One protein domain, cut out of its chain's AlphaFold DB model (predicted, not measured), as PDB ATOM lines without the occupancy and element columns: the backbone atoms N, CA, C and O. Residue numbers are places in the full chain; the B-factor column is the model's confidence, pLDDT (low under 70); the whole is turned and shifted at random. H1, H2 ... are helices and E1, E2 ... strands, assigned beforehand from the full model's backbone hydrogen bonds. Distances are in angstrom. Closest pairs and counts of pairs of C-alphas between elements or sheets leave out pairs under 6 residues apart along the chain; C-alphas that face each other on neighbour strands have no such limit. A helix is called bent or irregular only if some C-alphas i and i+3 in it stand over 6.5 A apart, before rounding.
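Overview. This is residues 8 to 163 and 353 to 383 of the 421 residues of an uncharacterized protein of archaeon (UniProt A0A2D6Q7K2). A strongly twisted sheet of seven parallel strands makes the core, with H1, H3 and H7 over one face and H4 over the other: three layers, helices on both faces of a sheet. H2 packs on H1, and H6 and H8 pack on H7, these three not on the sheet. The printed part has 187 residues with eight named helices and seven named strands, in the order E1 H1 E2 H2 E3 H3 E4 E5 H4 E6 H5 H6 E7 H7 H8, class mixed. The sheet's order is E4 E3 E2 E1 E5 E6 E7, and the whole is compact, with a radius of gyration of the C-alphas of 15.9 A and spans of 49 by 34 by 27 A.

Arrangement. Start at E1, residues 8 to 10, between E2, residues 30 to 34, and E5, residues 98 to 101; within hydrogen-bond range you find N 33 and O 9, 2.9 A, and N 100 and O 8, 2.8 A. Beside E2 is E3, residues 59 to 62, with N 34 and O 61 at 2.9 A, then edge strand E4, residues 83 to 87, with N 85 and O 60 at 2.8 A. Beside E5 is E6, residues 122 to 125, with N 101 and O 123 at 2.8 A, then edge strand E7, residues 160 to 162, with N 162 and O 124 at 2.8 A. H1, residues 14 to 25, has a height over the sheet of 8.7 A; E1, H1, E2 are a strand-helix-strand unit, parallel neighbour strands with a helix between, as are E2, H2, E3; E3, H3, E4; E5, H4, E6, these four crossovers right-handed, and E6, H5 H6, E7. H2, residues 42 to 54, touches H1 at a shallow tilt of 5 degrees, closest at the C-alphas of Thr 14 and Lys 43, 6.0 A. H3, residues 70 to 79, is over E4 and E3; H4, residues 107 to 118, is on the opposite face from H1; H5, residues 130 to 133, is on the sheet. The hub H7, residues 353 to 365, over E6, touches H1 with residues 353 to 357 alone, closest at the C-alphas of Val 19 and Ala 353, 4.7 A. With residues 359 to 364 alone it touches H6, residues 149 to 157, closest at the C-alphas of His 156 and Arg 363, 4.6 A. H8, residues 369 to 379, touches H7 at a steep tilt of 63 degrees, opposite ways, closest at the C-alphas of Asp 358 and Ala 372, 5.2 A. Every O i to N i+4 pair is within hydrogen-bond range in H2, H3, H7 and H8, against 7 of 8 in H1, 6 of 8 in H4 and 2 of 5 in H6, where 4 of 6 O i to N i+3 pairs are; H5 is too short for an i+4 pair.

Along the chain. Find C-alpha 8 at (193.214, 183.429, 199.285), where E1 begins. H1 is 17.3 A long, H2 18.2 A and H7 17.9 A, from C-alpha 353 at (190.932, 172.588, 190.807); H8 ends at C-alpha 379, (186.068, 181.396, 181.237). H6 is irregular, C-alphas 150 and 153 being 7.6 A apart, and H4 only just, C-alphas 113 and 116 being 6.9 A apart.

Size, cuts and confidence. The C-alphas farthest apart, of Lys 79 and Ala 150, are 49.4 A apart. Residues 164 to 352 are not printed, and C-alphas 163 and 353 are 10.6 A apart across the cut. The link H5 to H6, residues 134 to 148, is long; its residues 137 to 138 pair in parallel with residues 161 to 162 of E7. Mean pLDDT of the printed part is 95.2, and no printed residue is under 70.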
ATOM      1  N   GLY A   8     192.009 183.961 198.675       98.38
ATOM      2  CA  GLY A   8     193.214 183.429 199.285       98.38
ATOM      3  C   GLY A   8     193.430 181.973 198.930       98.38
ATOM      4  O   GLY A   8     192.505 181.177 199.033       98.38
ATOM      5  N   ILE A   9     194.656 181.597 198.580       98.31
ATOM      6  CA  ILE A   9     195.046 180.189 198.464       98.31
ATOM      7  C   ILE A   9     196.144 179.932 199.484       98.31
ATOM      8  O   ILE A   9     197.319 180.247 199.272       98.31
ATOM      9  N   ASN A  10     195.752 179.378 200.629       96.56
ATOM     10  CA  ASN A  10     196.692 179.048 201.688       96.56
ATOM     11  C   ASN A  10     197.266 177.654 201.419       96.56
ATOM     12  O   ASN A  10     196.552 176.662 201.513       96.56
ATOM     13  N   GLY A  11     198.546 177.582 201.045       95.25
ATOM     14  CA  GLY A  11     199.193 176.348 200.594       95.25
ATOM     15  C   GLY A  11     199.473 176.330 199.090       95.25
ATOM     16  O   GLY A  11     198.893 175.540 198.351       95.25
ATOM     17  N   ALA A  12     200.417 177.157 198.635       95.44
ATOM     18  CA  ALA A  12     200.960 177.165 197.273       95.44
ATOM     19  C   ALA A  12     201.861 175.938 197.014       95.44
ATOM     20  O   ALA A  12     203.094 176.019 196.947       95.44
ATOM     21  N   GLY A  13     201.212 174.775 196.986       93.44
ATOM     22  CA  GLY A  13     201.761 173.474 196.636       93.44
ATOM     23  C   GLY A  13     201.130 172.932 195.355       93.44
ATOM     24  O   GLY A  13     200.647 173.686 194.518       93.44
ATOM     25  N   THR A  14     201.086 171.606 195.218       92.88
ATOM     26  CA  THR A  14     200.579 170.933 194.013       92.88
ATOM     27  C   THR A  14     199.156 171.383 193.647       92.88
ATOM     28  O   THR A  14     198.947 171.895 192.550       92.88
ATOM     29  N   VAL A  15     198.190 171.248 194.566       95.50
ATOM     30  CA  VAL A  15     196.789 171.644 194.323       95.50
ATOM     31  C   VAL A  15     196.641 173.164 194.306       95.50
ATOM     32  O   VAL A  15     196.056 173.706 193.372       95.50
ATOM     33  N   GLY A  16     197.220 173.867 195.286       97.44
ATOM     34  CA  GLY A  16     197.089 175.322 195.403       97.44
ATOM     35  C   GLY A  16     197.561 176.086 194.164       97.44
ATOM     36  O   GLY A  16     196.855 176.976 193.702       97.44
ATOM     37  N   ASN A  17     198.687 175.694 193.555       97.44
ATOM     38  CA  ASN A  17     199.170 176.322 192.318       97.44
ATOM     39  C   ASN A  17     198.171 176.155 191.156       97.44
ATOM     40  O   ASN A  17     197.996 177.060 190.351       97.44
ATOM     41  N   ARG A  18     197.490 175.010 191.067       98.00
ATOM     42  CA  ARG A  18     196.537 174.701 189.986       98.00
ATOM     43  C   ARG A  18     195.195 175.401 190.175       98.00
ATOM     44  O   ARG A  18     194.596 175.853 189.206       98.00
ATOM     45  N   VAL A  19     194.757 175.526 191.426       98.56
ATOM     46  CA  VAL A  19     193.613 176.366 191.800       98.56
ATOM     47  C   VAL A  19     193.910 177.834 191.478       98.56
ATOM     48  O   VAL A  19     193.055 178.511 190.915       98.56
ATOM     49  N   ALA A  20     195.129 178.304 191.766       98.50
ATOM     50  CA  ALA A  20     195.564 179.659 191.439       98.50
ATOM     51  C   ALA A  20     195.549 179.915 189.929       98.50
ATOM     52  O   ALA A  20     195.010 180.930 189.516       98.50
ATOM     53  N   ASP A  21     196.077 178.986 189.122       98.31
ATOM     54  CA  ASP A  21     196.078 179.065 187.649       98.31
ATOM     55  C   ASP A  21     194.658 179.287 187.100       98.31
ATOM     56  O   ASP A  21     194.404 180.241 186.366       98.31
ATOM     57  N   ILE A  22     193.698 178.471 187.550       98.50
ATOM     58  CA  ILE A  22     192.303 178.577 187.109       98.50
ATOM     59  C   ILE A  22     191.665 179.890 187.565       98.50
ATOM     60  O   ILE A  22     191.135 180.622 186.730       98.50
ATOM     61  N   LEU A  23     191.717 180.216 188.860       98.56
ATOM     62  CA  LEU A  23     191.067 181.425 189.376       98.56
ATOM     63  C   LEU A  23     191.665 182.701 188.774       98.56
ATOM     64  O   LEU A  23     190.929 183.629 188.436       98.56
ATOM     65  N   ASP A  24     192.983 182.726 188.585       98.00
ATOM     66  CA  ASP A  24     193.671 183.837 187.942       98.00
ATOM     67  C   ASP A  24     193.236 184.012 186.485       98.00
ATOM     68  O   ASP A  24     192.917 185.125 186.066       98.00
ATOM     69  N   SER A  25     193.143 182.910 185.731       97.81
ATOM     70  CA  SER A  25     192.683 182.934 184.337       97.81
ATOM     71  C   SER A  25     191.249 183.449 184.188       97.81
ATOM     72  O   SER A  25     190.910 184.065 183.179       97.81
ATOM     73  N   MET A  26     190.419 183.250 185.216       97.56
ATOM     74  CA  MET A  26     189.051 183.762 185.278       97.56
ATOM     75  C   MET A  26     188.983 185.244 185.677       97.56
ATOM     76  O   MET A  26     187.917 185.846 185.586       97.56
ATOM     77  N   GLY A  27     190.097 185.844 186.106       97.19
ATOM     78  CA  GLY A  27     190.172 187.249 186.501       97.19
ATOM     79  C   GLY A  27     189.903 187.515 187.983       97.19
ATOM     80  O   GLY A  27     189.598 188.656 188.331       97.19
ATOM     81  N   PHE A  28     190.006 186.507 188.858       98.06
ATOM     82  CA  PHE A  28     190.005 186.744 190.303       98.06
ATOM     83  C   PHE A  28     191.354 187.321 190.758       98.06
ATOM     84  O   PHE A  28     192.408 186.791 190.391       98.06
ATOM     85  N   PRO A  29     191.375 188.359 191.607       97.19
ATOM     86  CA  PRO A  29     192.571 188.710 192.351       97.19
ATOM     87  C   PRO A  29     192.873 187.608 193.375       97.19
ATOM     88  O   PRO A  29     192.014 187.224 194.171       97.19
ATOM     89  N   VAL A  30     194.110 187.102 193.359       98.00
ATOM     90  CA  VAL A  30     194.551 185.973 194.192       98.00
ATOM     91  C   VAL A  30     195.789 186.343 195.006       98.00
ATOM     92  O   VAL A  30     196.746 186.901 194.464       98.00
ATOM     93  N   TRP A  31     195.812 185.972 196.290       98.00
ATOM     94  CA  TRP A  31     197.035 185.920 197.100       98.00
ATOM     95  C   TRP A  31     197.389 184.479 197.480       98.00
ATOM     96  O   TRP A  31     196.514 183.622 197.608       98.00
ATOM     97  N   LEU A  32     198.683 184.209 197.677       98.12
ATOM     98  CA  LEU A  32     199.198 182.858 197.924       98.12
ATOM     99  C   LEU A  32     199.948 182.753 199.258       98.12
ATOM    100  O   LEU A  32     200.867 183.526 199.527       98.12
ATOM    101  N   GLY A  33     199.616 181.752 200.073       96.69
ATOM    102  CA  GLY A  33     200.378 181.369 201.266       96.69
ATOM    103  C   GLY A  33     201.366 180.240 200.961       96.69
ATOM    104  O   GLY A  33     200.954 179.203 200.447       96.69
ATOM    105  N   LYS A  34     202.660 180.385 201.283       94.12
ATOM    106  CA  LYS A  34     203.694 179.359 201.007       94.12
ATOM    107  C   LYS A  34     204.514 179.007 202.252       94.12
ATOM    108  O   LYS A  34     204.913 179.884 203.010       94.12
ATOM    109  N   TYR A  35     204.775 177.712 202.455       88.94
ATOM    110  CA  TYR A  35     205.512 177.191 203.621       88.94
ATOM    111  C   TYR A  35     207.017 177.054 203.395       88.94
ATOM    112  O   TYR A  35     207.800 177.301 204.304       88.94
ATOM    113  N   SER A  36     207.423 176.640 202.197       86.12
ATOM    114  CA  SER A  36     208.820 176.453 201.807       86.12
ATOM    115  C   SER A  36     209.009 176.993 200.401       86.12
ATOM    116  O   SER A  36     208.108 176.857 199.574       86.12
ATOM    117  N   ALA A  37     210.161 177.605 200.141       89.50
ATOM    118  CA  ALA A  37     210.554 178.143 198.841       89.50
ATOM    119  C   ALA A  37     211.955 177.675 198.444       89.50
ATOM    120  O   ALA A  37     212.740 178.436 197.885       89.50
ATOM    121  N   ASP A  38     212.269 176.418 198.757       87.94
ATOM    122  CA  ASP A  38     213.482 175.787 198.253       87.94
ATOM    123  C   ASP A  38     213.473 175.822 196.710       87.94
ATOM    124  O   ASP A  38     212.483 175.377 196.116       87.94
ATOM    125  N   PRO A  39     214.520 176.347 196.047       86.25
ATOM    126  CA  PRO A  39     214.592 176.381 194.584       86.25
ATOM    127  C   PRO A  39     214.632 174.979 193.956       86.25
ATOM    128  O   PRO A  39     214.308 174.825 192.781       86.25
ATOM    129  N   LEU A  40     215.000 173.948 194.725       85.62
ATOM    130  CA  LEU A  40     214.960 172.554 194.294       85.62
ATOM    131  C   LEU A  40     213.618 171.871 194.597       85.62
ATOM    132  O   LEU A  40     213.448 170.724 194.190       85.62
ATOM    133  N   ASP A  41     212.650 172.527 195.234       87.06
ATOM    134  CA  ASP A  41     211.299 171.976 195.398       87.06
ATOM    135  C   ASP A  41     210.495 172.139 194.100       87.06
ATOM    136  O   ASP A  41     210.345 173.243 193.570       87.06
ATOM    137  N   ILE A  42     209.929 171.039 193.598       87.31
ATOM    138  CA  ILE A  42     209.088 171.040 192.396       87.31
ATOM    139  C   ILE A  42     207.901 172.001 192.524       87.31
ATOM    140  O   ILE A  42     207.551 172.673 191.560       87.31
ATOM    141  N   LYS A  43     207.327 172.155 193.724       91.31
ATOM    142  CA  LYS A  43     206.192 173.065 193.960       91.31
ATOM    143  C   LYS A  43     206.604 174.535 193.833       91.31
ATOM    144  O   LYS A  43     205.772 175.382 193.517       91.31
ATOM    145  N   THR A  44     207.871 174.850 194.115       93.75
ATOM    146  CA  THR A  44     208.453 176.184 193.908       93.75
ATOM    147  C   THR A  44     208.644 176.461 192.423       93.75
ATOM    148  O   THR A  44     208.246 177.530 191.967       93.75
ATOM    149  N   ILE A  45     209.167 175.490 191.670       93.31
ATOM    150  CA  ILE A  45     209.349 175.603 190.217       93.31
ATOM    151  C   ILE A  45     208.001 175.753 189.510       93.31
ATOM    152  O   ILE A  45     207.811 176.710 188.768       93.31
ATOM    153  N   GLU A  46     207.027 174.886 189.804       93.62
ATOM    154  CA  GLU A  46     205.682 174.965 189.210       93.62
ATOM    155  C   GLU A  46     205.011 176.326 189.479       93.62
ATOM    156  O   GLU A  46     204.271 176.836 188.637       93.62
ATOM    157  N   LEU A  47     205.270 176.937 190.642       96.06
ATOM    158  CA  LEU A  47     204.748 178.263 190.968       96.06
ATOM    159  C   LEU A  47     205.442 179.382 190.175       96.06
ATOM    160  O   LEU A  47     204.783 180.329 189.747       96.06
ATOM    161  N   GLN A  48     206.756 179.285 189.960       96.25
ATOM    162  CA  GLN A  48     207.485 180.222 189.100       96.25
ATOM    163  C   GLN A  48     206.997 180.125 187.649       96.25
ATOM    164  O   GLN A  48     206.751 181.152 187.019       96.25
ATOM    165  N   GLU A  49     206.774 178.908 187.143       95.31
ATOM    166  CA  GLU A  49     206.180 178.691 185.820       95.31
ATOM    167  C   GLU A  49     204.778 179.300 185.719       95.31
ATOM    168  O   GLU A  49     204.440 179.902 184.701       95.31
ATOM    169  N   LEU A  50     203.955 179.164 186.765       96.25
ATOM    170  CA  LEU A  50     202.643 179.805 186.820       96.25
ATOM    171  C   LEU A  50     202.765 181.332 186.726       96.25
ATOM    172  O   LEU A  50     202.098 181.940 185.896       96.25
ATOM    173  N   GLN A  51     203.633 181.957 187.526       97.00
ATOM    174  CA  GLN A  51     203.852 183.411 187.480       97.00
ATOM    175  C   GLN A  51     204.365 183.881 186.114       97.00
ATOM    176  O   GLN A  51     203.944 184.927 185.619       97.00
ATOM    177  N   GLN A  52     205.241 183.097 185.481       96.75
ATOM    178  CA  GLN A  52     205.721 183.371 184.130       96.75
ATOM    179  C   GLN A  52     204.578 183.317 183.110       96.75
ATOM    180  O   GLN A  52     204.448 184.240 182.310       96.75
ATOM    181  N   ARG A  53     203.729 182.279 183.156       95.12
ATOM    182  CA  ARG A  53     202.555 182.160 182.272       95.12
ATOM    183  C   ARG A  53     201.545 183.283 182.494       95.12
ATOM    184  O   ARG A  53     201.034 183.828 181.525       95.12
ATOM    185  N   ALA A  54     201.289 183.643 183.750       95.12
ATOM    186  CA  ALA A  54     200.373 184.719 184.117       95.12
ATOM    187  C   ALA A  54     200.928 186.122 183.795       95.12
ATOM    188  O   ALA A  54     200.201 187.109 183.882       95.12
ATOM    189  N   GLY A  55     202.223 186.236 183.471       96.12
ATOM    190  CA  GLY A  55     202.880 187.518 183.210       96.12
ATOM    191  C   GLY A  55     202.924 188.446 184.429       96.12
ATOM    192  O   GLY A  55     203.098 189.654 184.273       96.12
ATOM    193  N   LYS A  56     202.747 187.912 185.646       96.06
ATOM    194  CA  LYS A  56     202.691 188.694 186.888       96.06
ATOM    195  C   LYS A  56     203.162 187.898 188.098       96.06
ATOM    196  O   LYS A  56     203.138 186.669 188.122       96.06
ATOM    197  N   LYS A  57     203.541 188.620 189.153       96.62
ATOM    198  CA  LYS A  57     203.797 188.029 190.468       96.62
ATOM    199  C   LYS A  57     202.552 188.148 191.339       96.62
ATOM    200  O   LYS A  57     202.075 189.250 191.584       96.62
ATOM    201  N   PHE A  58     202.049 187.018 191.824       97.50
ATOM    202  CA  PHE A  58     201.041 186.996 192.885       97.50
ATOM    203  C   PHE A  58     201.600 187.590 194.186       97.50
ATOM    204  O   PHE A  58     202.746 187.282 194.525       97.50
ATOM    205  N   PRO A  59     200.806 188.364 194.948       97.69
ATOM    206  CA  PRO A  59     201.126 188.697 196.330       97.69
ATOM    207  C   PRO A  59     201.291 187.419 197.156       97.69
ATOM    208  O   PRO A  59     200.387 186.580 197.204       97.69
ATOM    209  N   MET A  60     202.445 187.263 197.800       97.44
ATOM    210  CA  MET A  60     202.771 186.059 198.558       97.44
ATOM    211  C   MET A  60     203.014 186.339 200.032       97.44
ATOM    212  O   MET A  60     203.686 187.303 200.398       97.44
ATOM    213  N   TYR A  61     202.548 185.421 200.869       97.19
ATOM    214  CA  TYR A  61     202.729 185.463 202.312       97.19
ATOM    215  C   TYR A  61     203.406 184.186 202.793       97.19
ATOM    216  O   TYR A  61     203.098 183.082 202.332       97.19
ATOM    217  N   ALA A  62     204.337 184.322 203.734       95.44
ATOM    218  CA  ALA A  62     204.890 183.161 204.412       95.44
ATOM    219  C   ALA A  62     203.796 182.556 205.304       95.44
ATOM    220  O   ALA A  62     203.291 183.206 206.218       95.44
ATOM    221  N   ALA A  63     203.390 181.321 205.007       92.06
ATOM    222  CA  ALA A  63     202.323 180.642 205.737       92.06
ATOM    223  C   ALA A  63     202.744 180.351 207.185       92.06
ATOM    224  O   ALA A  63     203.930 180.242 207.488       92.06
ATOM    225  N   LYS A  64     201.800 180.189 208.113       83.69
ATOM    226  CA  LYS A  64     202.121 179.948 209.526       83.69
ATOM    227  C   LYS A  64     202.357 178.462 209.796       83.69
ATOM    228  O   LYS A  64     201.584 177.616 209.363       83.69
ATOM    229  N   GLY A  65     203.404 178.146 210.560       76.50
ATOM    230  CA  GLY A  65     203.758 176.776 210.972       76.50
ATOM    231  C   GLY A  65     204.949 176.162 210.234       76.50
ATOM    232  O   GLY A  65     205.596 176.844 209.462       76.50
ATOM    233  N   GLY A  66     205.305 174.907 210.512       70.56
ATOM    234  CA  GLY A  66     206.562 174.302 210.037       70.56
ATOM    235  C   GLY A  66     207.765 174.564 210.961       70.56
ATOM    236  O   GLY A  66     207.654 175.297 211.940       70.56
ATOM    237  N   ARG A  67     208.903 173.916 210.671       77.69
ATOM    238  CA  ARG A  67     210.111 173.930 211.528       77.69
ATOM    239  C   ARG A  67     211.000 175.162 211.337       77.69
ATOM    240  O   ARG A  67     211.785 175.489 212.215       77.69
ATOM    241  N   THR A  68     210.883 175.831 210.194       83.25
ATOM    242  CA  THR A  68     211.703 176.994 209.847       83.25
ATOM    243  C   THR A  68     211.083 178.276 210.421       83.25
ATOM    244  O   THR A  68     209.868 178.473 210.269       83.25
ATOM    245  N   PRO A  69     211.867 179.177 211.041       89.62
ATOM    246  CA  PRO A  69     211.390 180.497 211.451       89.62
ATOM    247  C   PRO A  69     210.708 181.257 210.304       89.62
ATOM    248  O   PRO A  69     211.024 181.067 209.126       89.62
ATOM    249  N   ILE A  70     209.721 182.097 210.630       91.38
ATOM    250  CA  ILE A  70     208.936 182.822 209.617       91.38
ATOM    251  C   ILE A  70     209.807 183.803 208.815       91.38
ATOM    252  O   ILE A  70     209.662 183.899 207.597       91.38
ATOM    253  N   THR A  71     210.769 184.452 209.475       92.50
ATOM    254  CA  THR A  71     211.743 185.380 208.877       92.50
ATOM    255  C   THR A  71     212.587 184.703 207.805       92.50
ATOM    256  O   THR A  71     212.735 185.227 206.701       92.50
ATOM    257  N   ASP A  72     213.071 183.498 208.096       92.62
ATOM    258  CA  ASP A  72     213.946 182.744 207.201       92.62
ATOM    259  C   ASP A  72     213.164 182.234 205.990       92.62
ATOM    260  O   ASP A  72     213.660 182.247 204.863       92.62
ATOM    261  N   ARG A  73     211.894 181.859 206.189       91.81
ATOM    262  CA  ARG A  73     210.992 181.499 205.086       91.81
ATOM    263  C   ARG A  73     210.712 182.672 204.168       91.81
ATOM    264  O   ARG A  73     210.791 182.515 202.952       91.81
ATOM    265  N   MET A  74     210.442 183.849 204.726       95.19
ATOM    266  CA  MET A  74     210.282 185.070 203.935       95.19
ATOM    267  C   MET A  74     211.559 185.393 203.149       95.19
ATOM    268  O   MET A  74     211.473 185.727 201.968       95.19
ATOM    269  N   ALA A  75     212.737 185.261 203.766       94.81
ATOM    270  CA  ALA A  75     214.017 185.466 203.091       94.81
ATOM    271  C   ALA A  75     214.231 184.462 201.943       94.81
ATOM    272  O   ALA A  75     214.581 184.868 200.835       94.81
ATOM    273  N   ALA A  76     213.942 183.176 202.165       93.62
ATOM    274  CA  ALA A  76     214.011 182.143 201.134       93.62
ATOM    275  C   ALA A  76     213.042 182.421 199.973       93.62
ATOM    276  O   ALA A  76     213.428 182.332 198.810       93.62
ATOM    277  N   MET A  77     211.807 182.834 200.272       96.06
ATOM    278  CA  MET A  77     210.822 183.216 199.257       96.06
ATOM    279  C   MET A  77     211.286 184.418 198.423       96.06
ATOM    280  O   MET A  77     211.179 184.384 197.197       96.06
ATOM    281  N   LYS A  78     211.856 185.453 199.058       96.44
ATOM    282  CA  LYS A  78     212.439 186.610 198.353       96.44
ATOM    283  C   LYS A  78     213.605 186.185 197.461       96.44
ATOM    284  O   LYS A  78     213.662 186.591 196.303       96.44
ATOM    285  N   LYS A  79     214.498 185.327 197.968       95.62
ATOM    286  CA  LYS A  79     215.629 184.768 197.208       95.62
ATOM    287  C   LYS A  79     215.162 183.947 195.999       95.62
ATOM    288  O   LYS A  79     215.795 184.009 194.953       95.62
ATOM    289  N   ALA A  80     214.042 183.237 196.118       94.62
ATOM    290  CA  ALA A  80     213.399 182.517 195.016       94.62
ATOM    291  C   ALA A  80     212.666 183.436 194.012       94.62
ATOM    292  O   ALA A  80     212.081 182.949 193.045       94.62
ATOM    293  N   GLY A  81     212.690 184.758 194.219       94.81
ATOM    294  CA  GLY A  81     212.139 185.751 193.297       94.81
ATOM    295  C   GLY A  81     210.659 186.077 193.502       94.81
ATOM    296  O   GLY A  81     210.084 186.789 192.671       94.81
ATOM    297  N   PHE A  82     210.035 185.609 194.583       97.12
ATOM    298  CA  PHE A  82     208.618 185.851 194.863       97.12
ATOM    299  C   PHE A  82     208.337 187.255 195.421       97.12
ATOM    300  O   PHE A  82     209.182 187.862 196.079       97.12
ATOM    301  N   ASP A  83     207.123 187.764 195.185       97.00
ATOM    302  CA  ASP A  83     206.642 189.041 195.732       97.00
ATOM    303  C   ASP A  83     206.122 188.858 197.167       97.00
ATOM    304  O   ASP A  83     204.926 188.696 197.417       97.00
ATOM    305  N   VAL A  84     207.056 188.806 198.118       97.38
ATOM    306  CA  VAL A  84     206.761 188.540 199.531       97.38
ATOM    307  C   VAL A  84     206.251 189.799 200.225       97.38
ATOM    308  O   VAL A  84     207.019 190.734 200.460       97.38
ATOM    309  N   LYS A  85     204.974 189.790 200.612       97.25
ATOM    310  CA  LYS A  85     204.295 190.896 201.305       97.25
ATOM    311  C   LYS A  85     204.427 190.855 202.824       97.25
ATOM    312  O   LYS A  85     204.320 191.897 203.456       97.25
ATOM    313  N   GLY A  86     204.694 189.687 203.402       96.12
ATOM    314  CA  GLY A  86     204.788 189.522 204.850       96.12
ATOM    315  C   GLY A  86     204.614 188.074 205.291       96.12
ATOM    316  O   GLY A  86     204.656 187.143 204.478       96.12
ATOM    317  N   SER A  87     204.392 187.896 206.585       95.00
ATOM    318  CA  SER A  87     203.793 186.691 207.150       95.00
ATOM    319  C   SER A  87     202.294 186.669 206.850       95.00
ATOM    320  O   SER A  87     201.661 187.713 206.729       95.00
ATOM    321  N   ILE A  88     201.686 185.484 206.792       93.31
ATOM    322  CA  ILE A  88     200.225 185.349 206.678       93.31
ATOM    323  C   ILE A  88     199.482 185.982 207.867       93.31
ATOM    324  O   ILE A  88     198.303 186.285 207.762       93.31
ATOM    325  N   THR A  89     200.168 186.203 208.992       88.25
ATOM    326  CA  THR A  89     199.633 186.945 210.146       88.25
ATOM    327  C   THR A  89     199.530 188.446 209.907       88.25
ATOM    328  O   THR A  89     198.772 189.109 210.604       88.25
ATOM    329  N   ASP A  90     200.296 188.974 208.954       89.50
ATOM    330  CA  ASP A  90     200.301 190.398 208.603       89.50
ATOM    331  C   ASP A  90     199.213 190.707 207.561       89.50
ATOM    332  O   ASP A  90     198.925 191.867 207.268       89.50
ATOM    333  N   LEU A  91     198.621 189.661 206.973       92.88
ATOM    334  CA  LEU A  91     197.539 189.778 206.014       92.88
ATOM    335  C   LEU A  91     196.239 190.159 206.729       92.88
ATOM    336  O   LEU A  91     195.741 189.439 207.592       92.88
ATOM    337  N   ASP A  92     195.638 191.257 206.280       93.31
ATOM    338  CA  ASP A  92     194.280 191.640 206.649       93.31
ATOM    339  C   ASP A  92     193.257 190.699 205.987       93.31
ATOM    340  O   ASP A  92     192.795 190.919 204.863       93.31
ATOM    341  N   LEU A  93     192.921 189.616 206.694       95.44
ATOM    342  CA  LEU A  93     191.971 188.603 206.229       95.44
ATOM    343  C   LEU A  93     190.547 189.149 206.051       95.44
ATOM    344  O   LEU A  93     189.787 188.547 205.298       95.44
ATOM    345  N   SER A  94     190.195 190.301 206.641       93.50
ATOM    346  CA  SER A  94     188.864 190.909 206.464       93.50
ATOM    347  C   SER A  94     188.594 191.354 205.021       93.50
ATOM    348  O   SER A  94     187.444 191.448 204.599       93.50
ATOM    349  N   LYS A  95     189.657 191.576 204.236       94.56
ATOM    350  CA  LYS A  95     189.579 191.896 202.803       94.56
ATOM    351  C   LYS A  95     189.496 190.659 201.913       94.56
ATOM    352  O   LYS A  95     189.277 190.794 200.715       94.56
ATOM    353  N   THR A  96     189.714 189.465 202.464       97.56
ATOM    354  CA  THR A  96     189.650 188.209 201.712       97.56
ATOM    355  C   THR A  96     188.221 187.681 201.737       97.56
ATOM    356  O   THR A  96     187.649 187.469 202.800       97.56
ATOM    357  N   THR A  97     187.628 187.451 200.567       98.00
ATOM    358  CA  THR A  97     186.243 186.962 200.461       98.00
ATOM    359  C   THR A  97     186.142 185.468 200.771       98.00
ATOM    360  O   THR A  97     185.146 185.014 201.333       98.00
ATOM    361  N   LEU A  98     187.161 184.694 200.392       98.69
ATOM    362  CA  LEU A  98     187.229 183.251 200.607       98.69
ATOM    363  C   LEU A  98     188.687 182.789 200.651       98.69
ATOM    364  O   LEU A  98     189.488 183.203 199.813       98.69
ATOM    365  N   VAL A  99     189.013 181.892 201.579       98.56
ATOM    366  CA  VAL A  99     190.284 181.158 201.588       98.56
ATOM    367  C   VAL A  99     190.071 179.714 201.141       98.56
ATOM    368  O   VAL A  99     189.294 178.972 201.732       98.56
ATOM    369  N   LEU A 100     190.804 179.282 200.124       98.62
ATOM    370  CA  LEU A 100     190.934 177.884 199.741       98.62
ATOM    371  C   LEU A 100     192.185 177.320 200.423       98.62
ATOM    372  O   LEU A 100     193.315 177.625 200.033       98.62
ATOM    373  N   ASP A 101     191.987 176.526 201.474       97.62
ATOM    374  CA  ASP A 101     193.059 175.865 202.212       97.62
ATOM    375  C   ASP A 101     193.490 174.593 201.474       97.62
ATOM    376  O   ASP A 101     192.807 173.569 201.493       97.62
ATOM    377  N   ALA A 102     194.642 174.687 200.813       96.00
ATOM    378  CA  ALA A 102     195.322 173.602 200.121       96.00
ATOM    379  C   ALA A 102     196.593 173.166 200.874       96.00
ATOM    380  O   ALA A 102     197.576 172.732 200.259       96.00
ATOM    381  N   THR A 103     196.611 173.331 202.200       92.19
ATOM    382  CA  THR A 103     197.732 172.919 203.044       92.19
ATOM    383  C   THR A 103     197.702 171.418 203.327       92.19
ATOM    384  O   THR A 103     196.652 170.785 203.355       92.19
ATOM    385  N   ASP A 104     198.881 170.828 203.519       85.19
ATOM    386  CA  ASP A 104     199.014 169.412 203.869       85.19
ATOM    387  C   ASP A 104     199.064 169.271 205.395       85.19
ATOM    388  O   ASP A 104     200.071 169.628 206.010       85.19
ATOM    389  N   LYS A 105     197.977 168.772 206.000       83.69
ATOM    390  CA  LYS A 105     197.840 168.491 207.445       83.69
ATOM    391  C   LYS A 105     198.014 169.704 208.364       83.69
ATOM    392  O   LYS A 105     198.396 169.554 209.528       83.69
ATOM    393  N   MET A 106     197.773 170.910 207.857       89.44
ATOM    394  CA  MET A 106     197.856 172.151 208.639       89.44
ATOM    395  C   MET A 106     196.490 172.820 208.819       89.44
ATOM    396  O   MET A 106     196.393 173.807 209.545       89.44
ATOM    397  N   GLU A 107     195.428 172.266 208.237       90.62
ATOM    398  CA  GLU A 107     194.096 172.858 208.190       90.62
ATOM    399  C   GLU A 107     193.497 173.085 209.584       90.62
ATOM    400  O   GLU A 107     192.926 174.140 209.836       90.62
ATOM    401  N   GLY A 108     193.701 172.168 210.539       92.12
ATOM    402  CA  GLY A 108     193.218 172.349 211.916       92.12
ATOM    403  C   GLY A 108     193.924 173.490 212.650       92.12
ATOM    404  O   GLY A 108     193.309 174.236 213.413       92.12
ATOM    405  N   ARG A 109     195.220 173.674 212.381       92.38
ATOM    406  CA  ARG A 109     195.980 174.808 212.912       92.38
ATOM    407  C   ARG A 109     195.521 176.110 212.265       92.38
ATOM    408  O   ARG A 109     195.252 177.073 212.976       92.38
ATOM    409  N   ASN A 110     195.433 176.134 210.938       93.62
ATOM    410  CA  ASN A 110     194.991 177.308 210.190       93.62
ATOM    411  C   ASN A 110     193.570 177.711 210.591       93.62
ATOM    412  O   ASN A 110     193.305 178.894 210.770       93.62
ATOM    413  N   TYR A 111     192.684 176.745 210.825       95.06
ATOM    414  CA  TYR A 111     191.348 176.994 211.345       95.06
ATOM    415  C   TYR A 111     191.387 177.760 212.670       95.06
ATOM    416  O   TYR A 111     190.833 178.852 212.755       95.06
ATOM    417  N   ASN A 112     192.093 177.240 213.676       95.12
ATOM    418  CA  ASN A 112     192.135 177.856 215.004       95.12
ATOM    419  C   ASN A 112     192.883 179.194 215.033       95.12
ATOM    420  O   ASN A 112     192.533 180.079 215.806       95.12
ATOM    421  N   GLU A 113     193.936 179.335 214.228       92.50
ATOM    422  CA  GLU A 113     194.842 180.484 214.302       92.50
ATOM    423  C   GLU A 113     194.545 181.580 213.271       92.50
ATOM    424  O   GLU A 113     194.987 182.709 213.471       92.50
ATOM    425  N   LEU A 114     193.851 181.263 212.172       93.81
ATOM    426  CA  LEU A 114     193.573 182.192 211.071       93.81
ATOM    427  C   LEU A 114     192.072 182.310 210.803       93.81
ATOM    428  O   LEU A 114     191.541 183.416 210.844       93.81
ATOM    429  N   TYR A 115     191.381 181.200 210.531       95.62
ATOM    430  CA  TYR A 115     190.024 181.267 209.975       95.62
ATOM    431  C   TYR A 115     188.963 181.593 211.020       95.62
ATOM    432  O   TYR A 115     188.194 182.532 210.840       95.62
ATOM    433  N   LEU A 116     188.957 180.867 212.137       95.50
ATOM    434  CA  LEU A 116     188.004 181.079 213.220       95.50
ATOM    435  C   LEU A 116     188.132 182.484 213.843       95.50
ATOM    436  O   LEU A 116     187.103 183.141 213.978       95.50
ATOM    437  N   PRO A 117     189.338 183.004 214.162       95.06
ATOM    438  CA  PRO A 117     189.465 184.340 214.749       95.06
ATOM    439  C   PRO A 117     189.107 185.479 213.789       95.06
ATOM    440  O   PRO A 117     188.613 186.510 214.233       95.06
ATOM    441  N   SER A 118     189.374 185.319 212.487       95.69
ATOM    442  CA  SER A 118     189.071 186.356 211.487       95.69
ATOM    443  C   SER A 118     187.639 186.295 210.960       95.69
ATOM    444  O   SER A 118     187.178 187.253 210.345       95.69
ATOM    445  N   GLY A 119     186.944 185.169 211.153       96.31
ATOM    446  CA  GLY A 119     185.634 184.922 210.559       96.31
ATOM    447  C   GLY A 119     185.660 184.800 209.032       96.31
ATOM    448  O   GLY A 119     184.596 184.813 208.412       96.31
ATOM    449  N   VAL A 120     186.843 184.694 208.410       97.50
ATOM    450  CA  VAL A 120     186.955 184.589 206.951       97.50
ATOM    451  C   VAL A 120     186.324 183.274 206.474       97.50
ATOM    452  O   VAL A 120     186.627 182.208 207.025       97.50
ATOM    453  N   PRO A 121     185.451 183.301 205.450       98.31
ATOM    454  CA  PRO A 121     184.985 182.083 204.807       98.31
ATOM    455  C   PRO A 121     186.159 181.247 204.304       98.31
ATOM    456  O   PRO A 121     187.135 181.783 203.773       98.31
ATOM    457  N   PHE A 122     186.043 179.927 204.408       98.38
ATOM    458  CA  PHE A 122     187.069 179.027 203.903       98.38
ATOM    459  C   PHE A 122     186.482 177.752 203.295       98.38
ATOM    460  O   PHE A 122     185.329 177.387 203.529       98.38
ATOM    461  N   ALA A 123     187.298 177.069 202.504       98.50
ATOM    462  CA  ALA A 123     187.094 175.678 202.144       98.50
ATOM    463  C   ALA A 123     188.398 174.910 202.305       98.50
ATOM    464  O   ALA A 123     189.470 175.444 202.025       98.50
ATOM    465  N   ILE A 124     188.296 173.662 202.744       97.81
ATOM    466  CA  ILE A 124     189.439 172.750 202.845       97.81
ATOM    467  C   ILE A 124     189.446 171.800 201.647       97.81
ATOM    468  O   ILE A 124     188.394 171.478 201.093       97.81
ATOM    469  N   GLN A 125     190.626 171.354 201.230       95.62
ATOM    470  CA  GLN A 125     190.761 170.332 200.192       95.62
ATOM    471  C   GLN A 125     190.586 168.917 200.765       95.62
ATOM    472  O   GLN A 125     190.723 168.679 201.968       95.62
ATOM    473  N   GLY A 126     190.308 167.959 199.883       89.31
ATOM    474  CA  GLY A 126     190.133 166.562 200.260       89.31
ATOM    475  C   GLY A 126     191.382 165.975 200.921       89.31
ATOM    476  O   GLY A 126     192.510 166.236 200.501       89.31
ATOM    477  N   GLY A 127     191.168 165.154 201.949       83.75
ATOM    478  CA  GLY A 127     192.227 164.654 202.830       83.75
ATOM    479  C   GLY A 127     192.497 165.545 204.048       83.75
ATOM    480  O   GLY A 127     193.211 165.102 204.947       83.75
ATOM    481  N   GLY A 128     191.912 166.746 204.096       86.94
ATOM    482  CA  GLY A 128     191.814 167.541 205.317       86.94
ATOM    483  C   GLY A 128     190.744 167.012 206.279       86.94
ATOM    484  O   GLY A 128     189.908 166.179 205.919       86.94
ATOM    485  N   ASN A 129     190.763 167.502 207.517       91.94
ATOM    486  CA  ASN A 129     189.787 167.137 208.542       91.94
ATOM    487  C   ASN A 129     188.382 167.712 208.258       91.94
ATOM    488  O   ASN A 129     188.097 168.873 208.567       91.94
ATOM    489  N   SER A 130     187.481 166.865 207.752       93.38
ATOM    490  CA  SER A 130     186.090 167.196 207.408       93.38
ATOM    491  C   SER A 130     185.251 167.723 208.575       93.38
ATOM    492  O   SER A 130     184.288 168.466 208.364       93.38
ATOM    493  N   LEU A 131     185.629 167.413 209.819       95.25
ATOM    494  CA  LEU A 131     184.934 167.910 211.008       95.25
ATOM    495  C   LEU A 131     185.028 169.437 211.136       95.25
ATOM    496  O   LEU A 131     184.116 170.051 211.678       95.25
ATOM    497  N   LEU A 132     186.070 170.066 210.579       96.12
ATOM    498  CA  LEU A 132     186.226 171.530 210.580       96.12
ATOM    499  C   LEU A 132     185.140 172.250 209.769       96.12
ATOM    500  O   LEU A 132     184.912 173.445 209.950       96.12
ATOM    501  N   VAL A 133     184.480 171.526 208.867       96.69
ATOM    502  CA  VAL A 133     183.389 172.018 208.018       96.69
ATOM    503  C   VAL A 133     182.097 171.228 208.243       96.69
ATOM    504  O   VAL A 133     181.193 171.249 207.410       96.69
ATOM    505  N   ASN A 134     181.984 170.538 209.384       96.81
ATOM    506  CA  ASN A 134     180.823 169.729 209.764       96.81
ATOM    507  C   ASN A 134     180.433 168.689 208.699       96.81
ATOM    508  O   ASN A 134     179.248 168.542 208.393       96.81
ATOM    509  N   ASN A 135     181.423 168.009 208.107       96.50
ATOM    510  CA  ASN A 135     181.228 166.998 207.059       96.50
ATOM    511  C   ASN A 135     180.375 167.504 205.878       96.50
ATOM    512  O   ASN A 135     179.566 166.767 205.320       96.50
ATOM    513  N   PHE A 136     180.508 168.789 205.531       98.00
ATOM    514  CA  PHE A 136     179.812 169.398 204.404       98.00
ATOM    515  C   PHE A 136     180.711 169.383 203.170       98.00
ATOM    516  O   PHE A 136     181.717 170.092 203.119       98.00
ATOM    517  N   TYR A 137     180.366 168.555 202.190       98.38
ATOM    518  CA  TYR A 137     181.225 168.265 201.044       98.38
ATOM    519  C   TYR A 137     180.742 168.956 199.776       98.38
ATOM    520  O   TYR A 137     179.545 169.084 199.557       98.38
ATOM    521  N   PHE A 138     181.667 169.348 198.904       98.75
ATOM    522  CA  PHE A 138     181.368 169.940 197.606       98.75
ATOM    523  C   PHE A 138     182.128 169.232 196.482       98.75
ATOM    524  O   PHE A 138     183.317 168.929 196.607       98.75
ATOM    525  N   VAL A 139     181.453 169.050 195.343       98.62
ATOM    526  CA  VAL A 139     182.078 168.665 194.074       98.62
ATOM    527  C   VAL A 139     181.432 169.392 192.893       98.62
ATOM    528  O   VAL A 139     180.218 169.580 192.845       98.62
ATOM    529  N   GLY A 140     182.245 169.759 191.907       98.00
ATOM    530  CA  GLY A 140     181.815 170.298 190.620       98.00
ATOM    531  C   GLY A 140     181.411 169.211 189.622       98.00
ATOM    532  O   GLY A 140     182.041 169.096 188.570       98.00
ATOM    533  N   ALA A 141     180.431 168.371 189.967       97.81
ATOM    534  CA  ALA A 141     179.982 167.244 189.143       97.81
ATOM    535  C   ALA A 141     178.446 167.173 189.071       97.81
ATOM    536  O   ALA A 141     177.788 167.510 190.049       97.81
ATOM    537  N   PRO A 142     177.866 166.731 187.941       96.75
ATOM    538  CA  PRO A 142     176.421 166.688 187.757       96.75
ATOM    539  C   PRO A 142     175.775 165.582 188.591       96.75
ATOM    540  O   PRO A 142     176.414 164.592 188.932       96.75
ATOM    541  N   GLY A 143     174.473 165.708 188.858       95.12
ATOM    542  CA  GLY A 143     173.701 164.645 189.509       95.12
ATOM    543  C   GLY A 143     174.088 164.391 190.969       95.12
ATOM    544  O   GLY A 143     173.732 163.344 191.506       95.12
ATOM    545  N   THR A 144     174.800 165.318 191.611       97.44
ATOM    546  CA  THR A 144     175.171 165.279 193.031       97.44
ATOM    547  C   THR A 144     174.315 166.238 193.858       97.44
ATOM    548  O   THR A 144     173.646 167.120 193.320       97.44
ATOM    549  N   VAL A 145     174.387 166.122 195.185       97.38
ATOM    550  CA  VAL A 145     173.784 167.086 196.124       97.38
ATOM    551  C   VAL A 145     174.286 168.514 195.890       97.38
ATOM    552  O   VAL A 145     173.516 169.456 196.049       97.38
ATOM    553  N   SER A 146     175.551 168.701 195.496       97.06
ATOM    554  CA  SER A 146     176.108 170.028 195.188       97.06
ATOM    555  C   SER A 146     175.579 170.644 193.894       97.06
ATOM    556  O   SER A 146     175.565 171.868 193.790       97.06
ATOM    557  N   ALA A 147     175.139 169.820 192.941       97.38
ATOM    558  CA  ALA A 147     174.559 170.269 191.679       97.38
ATOM    559  C   ALA A 147     173.050 170.538 191.748       97.38
ATOM    560  O   ALA A 147     172.492 171.112 190.820       97.38
ATOM    561  N   ASP A 148     172.384 170.127 192.827       96.31
ATOM    562  CA  ASP A 148     170.956 170.354 193.013       96.31
ATOM    563  C   ASP A 148     170.684 171.831 193.375       96.31
ATOM    564  O   ASP A 148     171.159 172.301 194.420       96.31
ATOM    565  N   PRO A 149     169.899 172.575 192.568       95.00
ATOM    566  CA  PRO A 149     169.560 173.968 192.849       95.00
ATOM    567  C   PRO A 149     168.911 174.182 194.223       95.00
ATOM    568  O   PRO A 149     169.124 175.229 194.840       95.00
ATOM    569  N   ALA A 150     168.177 173.192 194.748       96.38
ATOM    570  CA  ALA A 150     167.567 173.264 196.076       96.38
ATOM    571  C   ALA A 150     168.612 173.364 197.205       96.38
ATOM    572  O   ALA A 150     168.319 173.878 198.285       96.38
ATOM    573  N   ASN A 151     169.851 172.932 196.945       96.38
ATOM    574  CA  ASN A 151     170.950 172.935 197.907       96.38
ATOM    575  C   ASN A 151     171.915 174.118 197.741       96.38
ATOM    576  O   ASN A 151     172.899 174.195 198.478       96.38
ATOM    577  N   ALA A 152     171.654 175.070 196.834       97.38
ATOM    578  CA  ALA A 152     172.569 176.187 196.571       97.38
ATOM    579  C   ALA A 152     172.840 177.049 197.821       97.38
ATOM    580  O   ALA A 152     173.994 177.358 198.127       97.38
ATOM    581  N   LYS A 153     171.794 177.370 198.598       98.06
ATOM    582  CA  LYS A 153     171.891 178.243 199.781       98.06
ATOM    583  C   LYS A 153     172.897 177.733 200.834       98.06
ATOM    584  O   LYS A 153     173.758 178.509 201.245       98.06
ATOM    585  N   PRO A 154     172.883 176.453 201.253       97.94
ATOM    586  CA  PRO A 154     173.943 175.900 202.094       97.94
ATOM    587  C   PRO A 154     175.374 176.164 201.594       97.94
ATOM    588  O   PRO A 154     176.216 176.566 202.394       97.94
ATOM    589  N   TYR A 155     175.656 176.009 200.295       98.12
ATOM    590  CA  TYR A 155     176.984 176.293 199.718       98.12
ATOM    591  C   TYR A 155     177.290 177.787 199.609       98.12
ATOM    592  O   TYR A 155     178.451 178.194 199.594       98.12
ATOM    593  N   HIS A 156     176.260 178.626 199.583       98.12
ATOM    594  CA  HIS A 156     176.417 180.069 199.675       98.12
ATOM    595  C   HIS A 156     176.798 180.529 201.071       98.12
ATOM    596  O   HIS A 156     177.418 181.581 201.178       98.12
ATOM    597  N   GLU A 157     176.433 179.808 202.128       97.44
ATOM    598  CA  GLU A 157     176.503 180.291 203.516       97.44
ATOM    599  C   GLU A 157     177.561 179.573 204.360       97.44
ATOM    600  O   GLU A 157     178.204 180.203 205.205       97.44
ATOM    601  N   ARG A 158     177.796 178.286 204.098       97.81
ATOM    602  CA  ARG A 158     178.660 177.424 204.908       97.81
ATOM    603  C   ARG A 158     180.058 177.303 204.313       97.81
ATOM    604  O   ARG A 158     180.279 177.577 203.141       97.81
ATOM    605  N   ASN A 159     180.999 176.887 205.152       98.44
ATOM    606  CA  ASN A 159     182.302 176.398 204.710       98.44
ATOM    607  C   ASN A 159     182.158 174.928 204.304       98.44
ATOM    608  O   ASN A 159     181.352 174.209 204.900       98.44
ATOM    609  N   ALA A 160     182.915 174.495 203.300       98.25
ATOM    610  CA  ALA A 160     182.813 173.155 202.732       98.25
ATOM    611  C   ALA A 160     184.191 172.516 202.547       98.25
ATOM    612  O   ALA A 160     185.217 173.197 202.500       98.25
ATOM    613  N   GLN A 161     184.206 171.198 202.403       98.25
ATOM    614  CA  GLN A 161     185.357 170.447 201.929       98.25
ATOM    615  C   GLN A 161     185.176 170.166 200.443       98.25
ATOM    616  O   GLN A 161     184.228 169.487 200.047       98.25
ATOM    617  N   ILE A 162     186.104 170.651 199.622       98.50
ATOM    618  CA  ILE A 162     186.219 170.191 198.240       98.50
ATOM    619  C   ILE A 162     186.703 168.747 198.307       98.50
ATOM    620  O   ILE A 162     187.771 168.483 198.857       98.50
ATOM    621  N   VAL A 163     185.908 167.804 197.805       97.69
ATOM    622  CA  VAL A 163     186.209 166.376 197.972       97.69
ATOM    623  C   VAL A 163     187.515 165.966 197.299       97.69
ATOM    624  O   VAL A 163     188.037 166.637 196.406       97.69
ATOM    625  N   ALA A 353     190.783 171.157 191.026       98.56
ATOM    626  CA  ALA A 353     190.932 172.588 190.807       98.56
ATOM    627  C   ALA A 353     189.705 173.219 190.108       98.56
ATOM    628  O   ALA A 353     189.249 174.257 190.592       98.56
ATOM    629  N   PRO A 354     189.074 172.584 189.093       98.75
ATOM    630  CA  PRO A 354     187.786 173.042 188.565       98.75
ATOM    631  C   PRO A 354     186.675 173.109 189.625       98.75
ATOM    632  O   PRO A 354     185.997 174.126 189.732       98.75
ATOM    633  N   SER A 355     186.535 172.078 190.470       98.69
ATOM    634  CA  SER A 355     185.554 172.079 191.572       98.69
ATOM    635  C   SER A 355     185.815 173.203 192.580       98.69
ATOM    636  O   SER A 355     184.885 173.815 193.095       98.69
ATOM    637  N   SER A 356     187.084 173.511 192.856       98.81
ATOM    638  CA  SER A 356     187.440 174.636 193.726       98.81
ATOM    639  C   SER A 356     187.003 175.981 193.125       98.81
ATOM    640  O   SER A 356     186.565 176.867 193.859       98.81
ATOM    641  N   ALA A 357     187.079 176.129 191.798       98.81
ATOM    642  CA  ALA A 357     186.608 177.321 191.096       98.81
ATOM    643  C   ALA A 357     185.076 177.439 191.100       98.81
ATOM    644  O   ALA A 357     184.562 178.520 191.384       98.81
ATOM    645  N   ASP A 358     184.346 176.334 190.895       98.81
ATOM    646  CA  ASP A 358     182.877 176.341 190.992       98.81
ATOM    647  C   ASP A 358     182.424 176.790 192.380       98.81
ATOM    648  O   ASP A 358     181.600 177.692 192.514       98.81
ATOM    649  N   TYR A 359     183.006 176.191 193.425       98.75
ATOM    650  CA  TYR A 359     182.686 176.550 194.801       98.75
ATOM    651  C   TYR A 359     183.020 178.014 195.085       98.75
ATOM    652  O   TYR A 359     182.252 178.701 195.753       98.75
ATOM    653  N   THR A 360     184.134 178.519 194.546       98.75
ATOM    654  CA  THR A 360     184.506 179.935 194.669       98.75
ATOM    655  C   THR A 360     183.437 180.836 194.067       98.75
ATOM    656  O   THR A 360     182.996 181.775 194.729       98.75
ATOM    657  N   LEU A 361     182.958 180.543 192.856       98.44
ATOM    658  CA  LEU A 361     181.878 181.312 192.239       98.44
ATOM    659  C   LEU A 361     180.573 181.213 193.029       98.44
ATOM    660  O   LEU A 361     179.995 182.243 193.365       98.44
ATOM    661  N   MET A 362     180.133 180.009 193.398       98.06
ATOM    662  CA  MET A 362     178.909 179.834 194.188       98.06
ATOM    663  C   MET A 362     178.992 180.591 195.519       98.06
ATOM    664  O   MET A 362     178.067 181.303 195.907       98.06
ATOM    665  N   ARG A 363     180.124 180.487 196.220       97.38
ATOM    666  CA  ARG A 363     180.321 181.099 197.536       97.38
ATOM    667  C   ARG A 363     180.410 182.620 197.462       97.38
ATOM    668  O   ARG A 363     179.867 183.282 198.348       97.38
ATOM    669  N   THR A 364     181.083 183.169 196.452       97.44
ATOM    670  CA  THR A 364     181.340 184.616 196.343       97.44
ATOM    671  C   THR A 364     180.251 185.368 195.588       97.44
ATOM    672  O   THR A 364     179.863 186.444 196.025       97.44
ATOM    673  N   GLN A 365     179.710 184.783 194.516       97.00
ATOM    674  CA  GLN A 365     178.700 185.406 193.654       97.00
ATOM    675  C   GLN A 365     177.265 184.997 194.006       97.00
ATOM    676  O   GLN A 365     176.326 185.583 193.481       97.00
ATOM    677  N   LYS A 366     177.077 184.010 194.898       96.88
ATOM    678  CA  LYS A 366     175.751 183.517 195.326       96.88
ATOM    679  C   LYS A 366     174.890 183.000 194.167       96.88
ATOM    680  O   LYS A 366     173.665 183.064 194.217       96.88
ATOM    681  N   ILE A 367     175.541 182.462 193.141       97.19
ATOM    682  CA  ILE A 367     174.894 181.871 191.964       97.19
ATOM    683  C   ILE A 367     174.674 180.367 192.145       97.19
ATOM    684  O   ILE A 367     175.260 179.739 193.035       97.19
ATOM    685  N   SER A 368     173.811 179.788 191.317       98.00
ATOM    686  CA  SER A 368     173.562 178.346 191.300       98.00
ATOM    687  C   SER A 368     174.787 177.552 190.829       98.00
ATOM    688  O   SER A 368     175.745 178.099 190.275       98.00
ATOM    689  N   TRP A 369     174.753 176.234 191.042       98.19
ATOM    690  CA  TRP A 369     175.792 175.346 190.528       98.19
ATOM    691  C   TRP A 369     175.858 175.361 189.000       98.19
ATOM    692  O   TRP A 369     176.957 175.445 188.466       98.19
ATOM    693  N   ASP A 370     174.719 175.337 188.300       98.19
ATOM    694  CA  ASP A 370     174.691 175.347 186.831       98.19
ATOM    695  C   ASP A 370     175.351 176.612 186.265       98.19
ATOM    696  O   ASP A 370     176.162 176.533 185.341       98.19
ATOM    697  N   GLU A 371     175.063 177.775 186.858       98.38
ATOM    698  CA  GLU A 371     175.676 179.049 186.466       98.38
ATOM    699  C   GLU A 371     177.186 179.056 186.738       98.38
ATOM    700  O   GLU A 371     177.970 179.416 185.858       98.38
ATOM    701  N   ALA A 372     177.613 178.613 187.927       98.56
ATOM    702  CA  ALA A 372     179.030 178.524 188.271       98.56
ATOM    703  C   ALA A 372     179.776 177.535 187.364       98.56
ATOM    704  O   ALA A 372     180.837 177.856 186.827       98.56
ATOM    705  N   PHE A 373     179.202 176.352 187.145       98.62
ATOM    706  CA  PHE A 373     179.763 175.310 186.301       98.62
ATOM    707  C   PHE A 373     179.912 175.796 184.858       98.62
ATOM    708  O   PHE A 373     180.982 175.628 184.260       98.62
ATOM    709  N   ALA A 374     178.872 176.416 184.294       98.50
ATOM    710  CA  ALA A 374     178.910 176.984 182.950       98.50
ATOM    711  C   ALA A 374     179.984 178.074 182.832       98.50
ATOM    712  O   ALA A 374     180.788 178.040 181.898       98.50
ATOM    713  N   GLU A 375     180.054 178.991 183.801       98.38
ATOM    714  CA  GLU A 375     181.026 180.082 183.787       98.38
ATOM    715  C   GLU A 375     182.468 179.582 183.904       98.38
ATOM    716  O   GLU A 375     183.315 180.001 183.116       98.38
ATOM    717  N   VAL A 376     182.763 178.636 184.804       98.69
ATOM    718  CA  VAL A 376     184.108 178.045 184.903       98.69
ATOM    719  C   VAL A 376     184.496 177.368 183.592       98.69
ATOM    720  O   VAL A 376     185.576 177.627 183.078       98.69
ATOM    721  N   ASN A 377     183.632 176.535 183.001       98.50
ATOM    722  CA  ASN A 377     183.982 175.847 181.749       98.50
ATOM    723  C   ASN A 377     184.157 176.808 180.560       98.50
ATOM    724  O   ASN A 377     184.881 176.484 179.618       98.50
ATOM    725  N   ARG A 378     183.497 177.971 180.596       98.12
ATOM    726  CA  ARG A 378     183.583 179.005 179.560       98.12
ATOM    727  C   ARG A 378     184.807 179.908 179.727       98.12
ATOM    728  O   ARG A 378     185.434 180.257 178.730       98.12
ATOM    729  N   ALA A 379     185.097 180.341 180.952       97.75
ATOM    730  CA  ALA A 379     186.068 181.396 181.237       97.75
ATOM    731  C   ALA A 379     187.428 180.874 181.714       97.75
ATOM    732  O   ALA A 379     188.436 181.545 181.499       97.75
ATOM    733  N   ALA A 380     187.474 179.708 182.361       98.00
ATOM    734  CA  ALA A 380     188.716 179.188 182.904       98.00
ATOM    735  C   ALA A 380     189.648 178.663 181.810       98.00
ATOM    736  O   ALA A 380     189.247 178.015 180.839       98.00
ATOM    737  N   SER A 381     190.933 178.884 182.042       97.94
ATOM    738  CA  SER A 381     192.020 178.195 181.371       97.94
ATOM    739  C   SER A 381     192.862 177.447 182.400       97.94
ATOM    740  O   SER A 381     192.922 177.803 183.573       97.94
ATOM    741  N   PHE A 382     193.525 176.389 181.958       98.00
ATOM    742  CA  PHE A 382     194.471 175.631 182.762       98.00
ATOM    743  C   PHE A 382     195.783 175.527 181.994       98.00
ATOM    744  O   PHE A 382     195.796 175.095 180.842       98.00
ATOM    745  N   ARG A 383     196.891 175.980 182.598       95.69
ATOM    746  CA  ARG A 383     198.183 176.144 181.909       95.69
ATOM    747  C   ARG A 383     198.080 176.983 180.623       95.69
ATOM    748  O   ARG A 383     198.790 176.733 179.653       95.69
TER     749      ARG A 383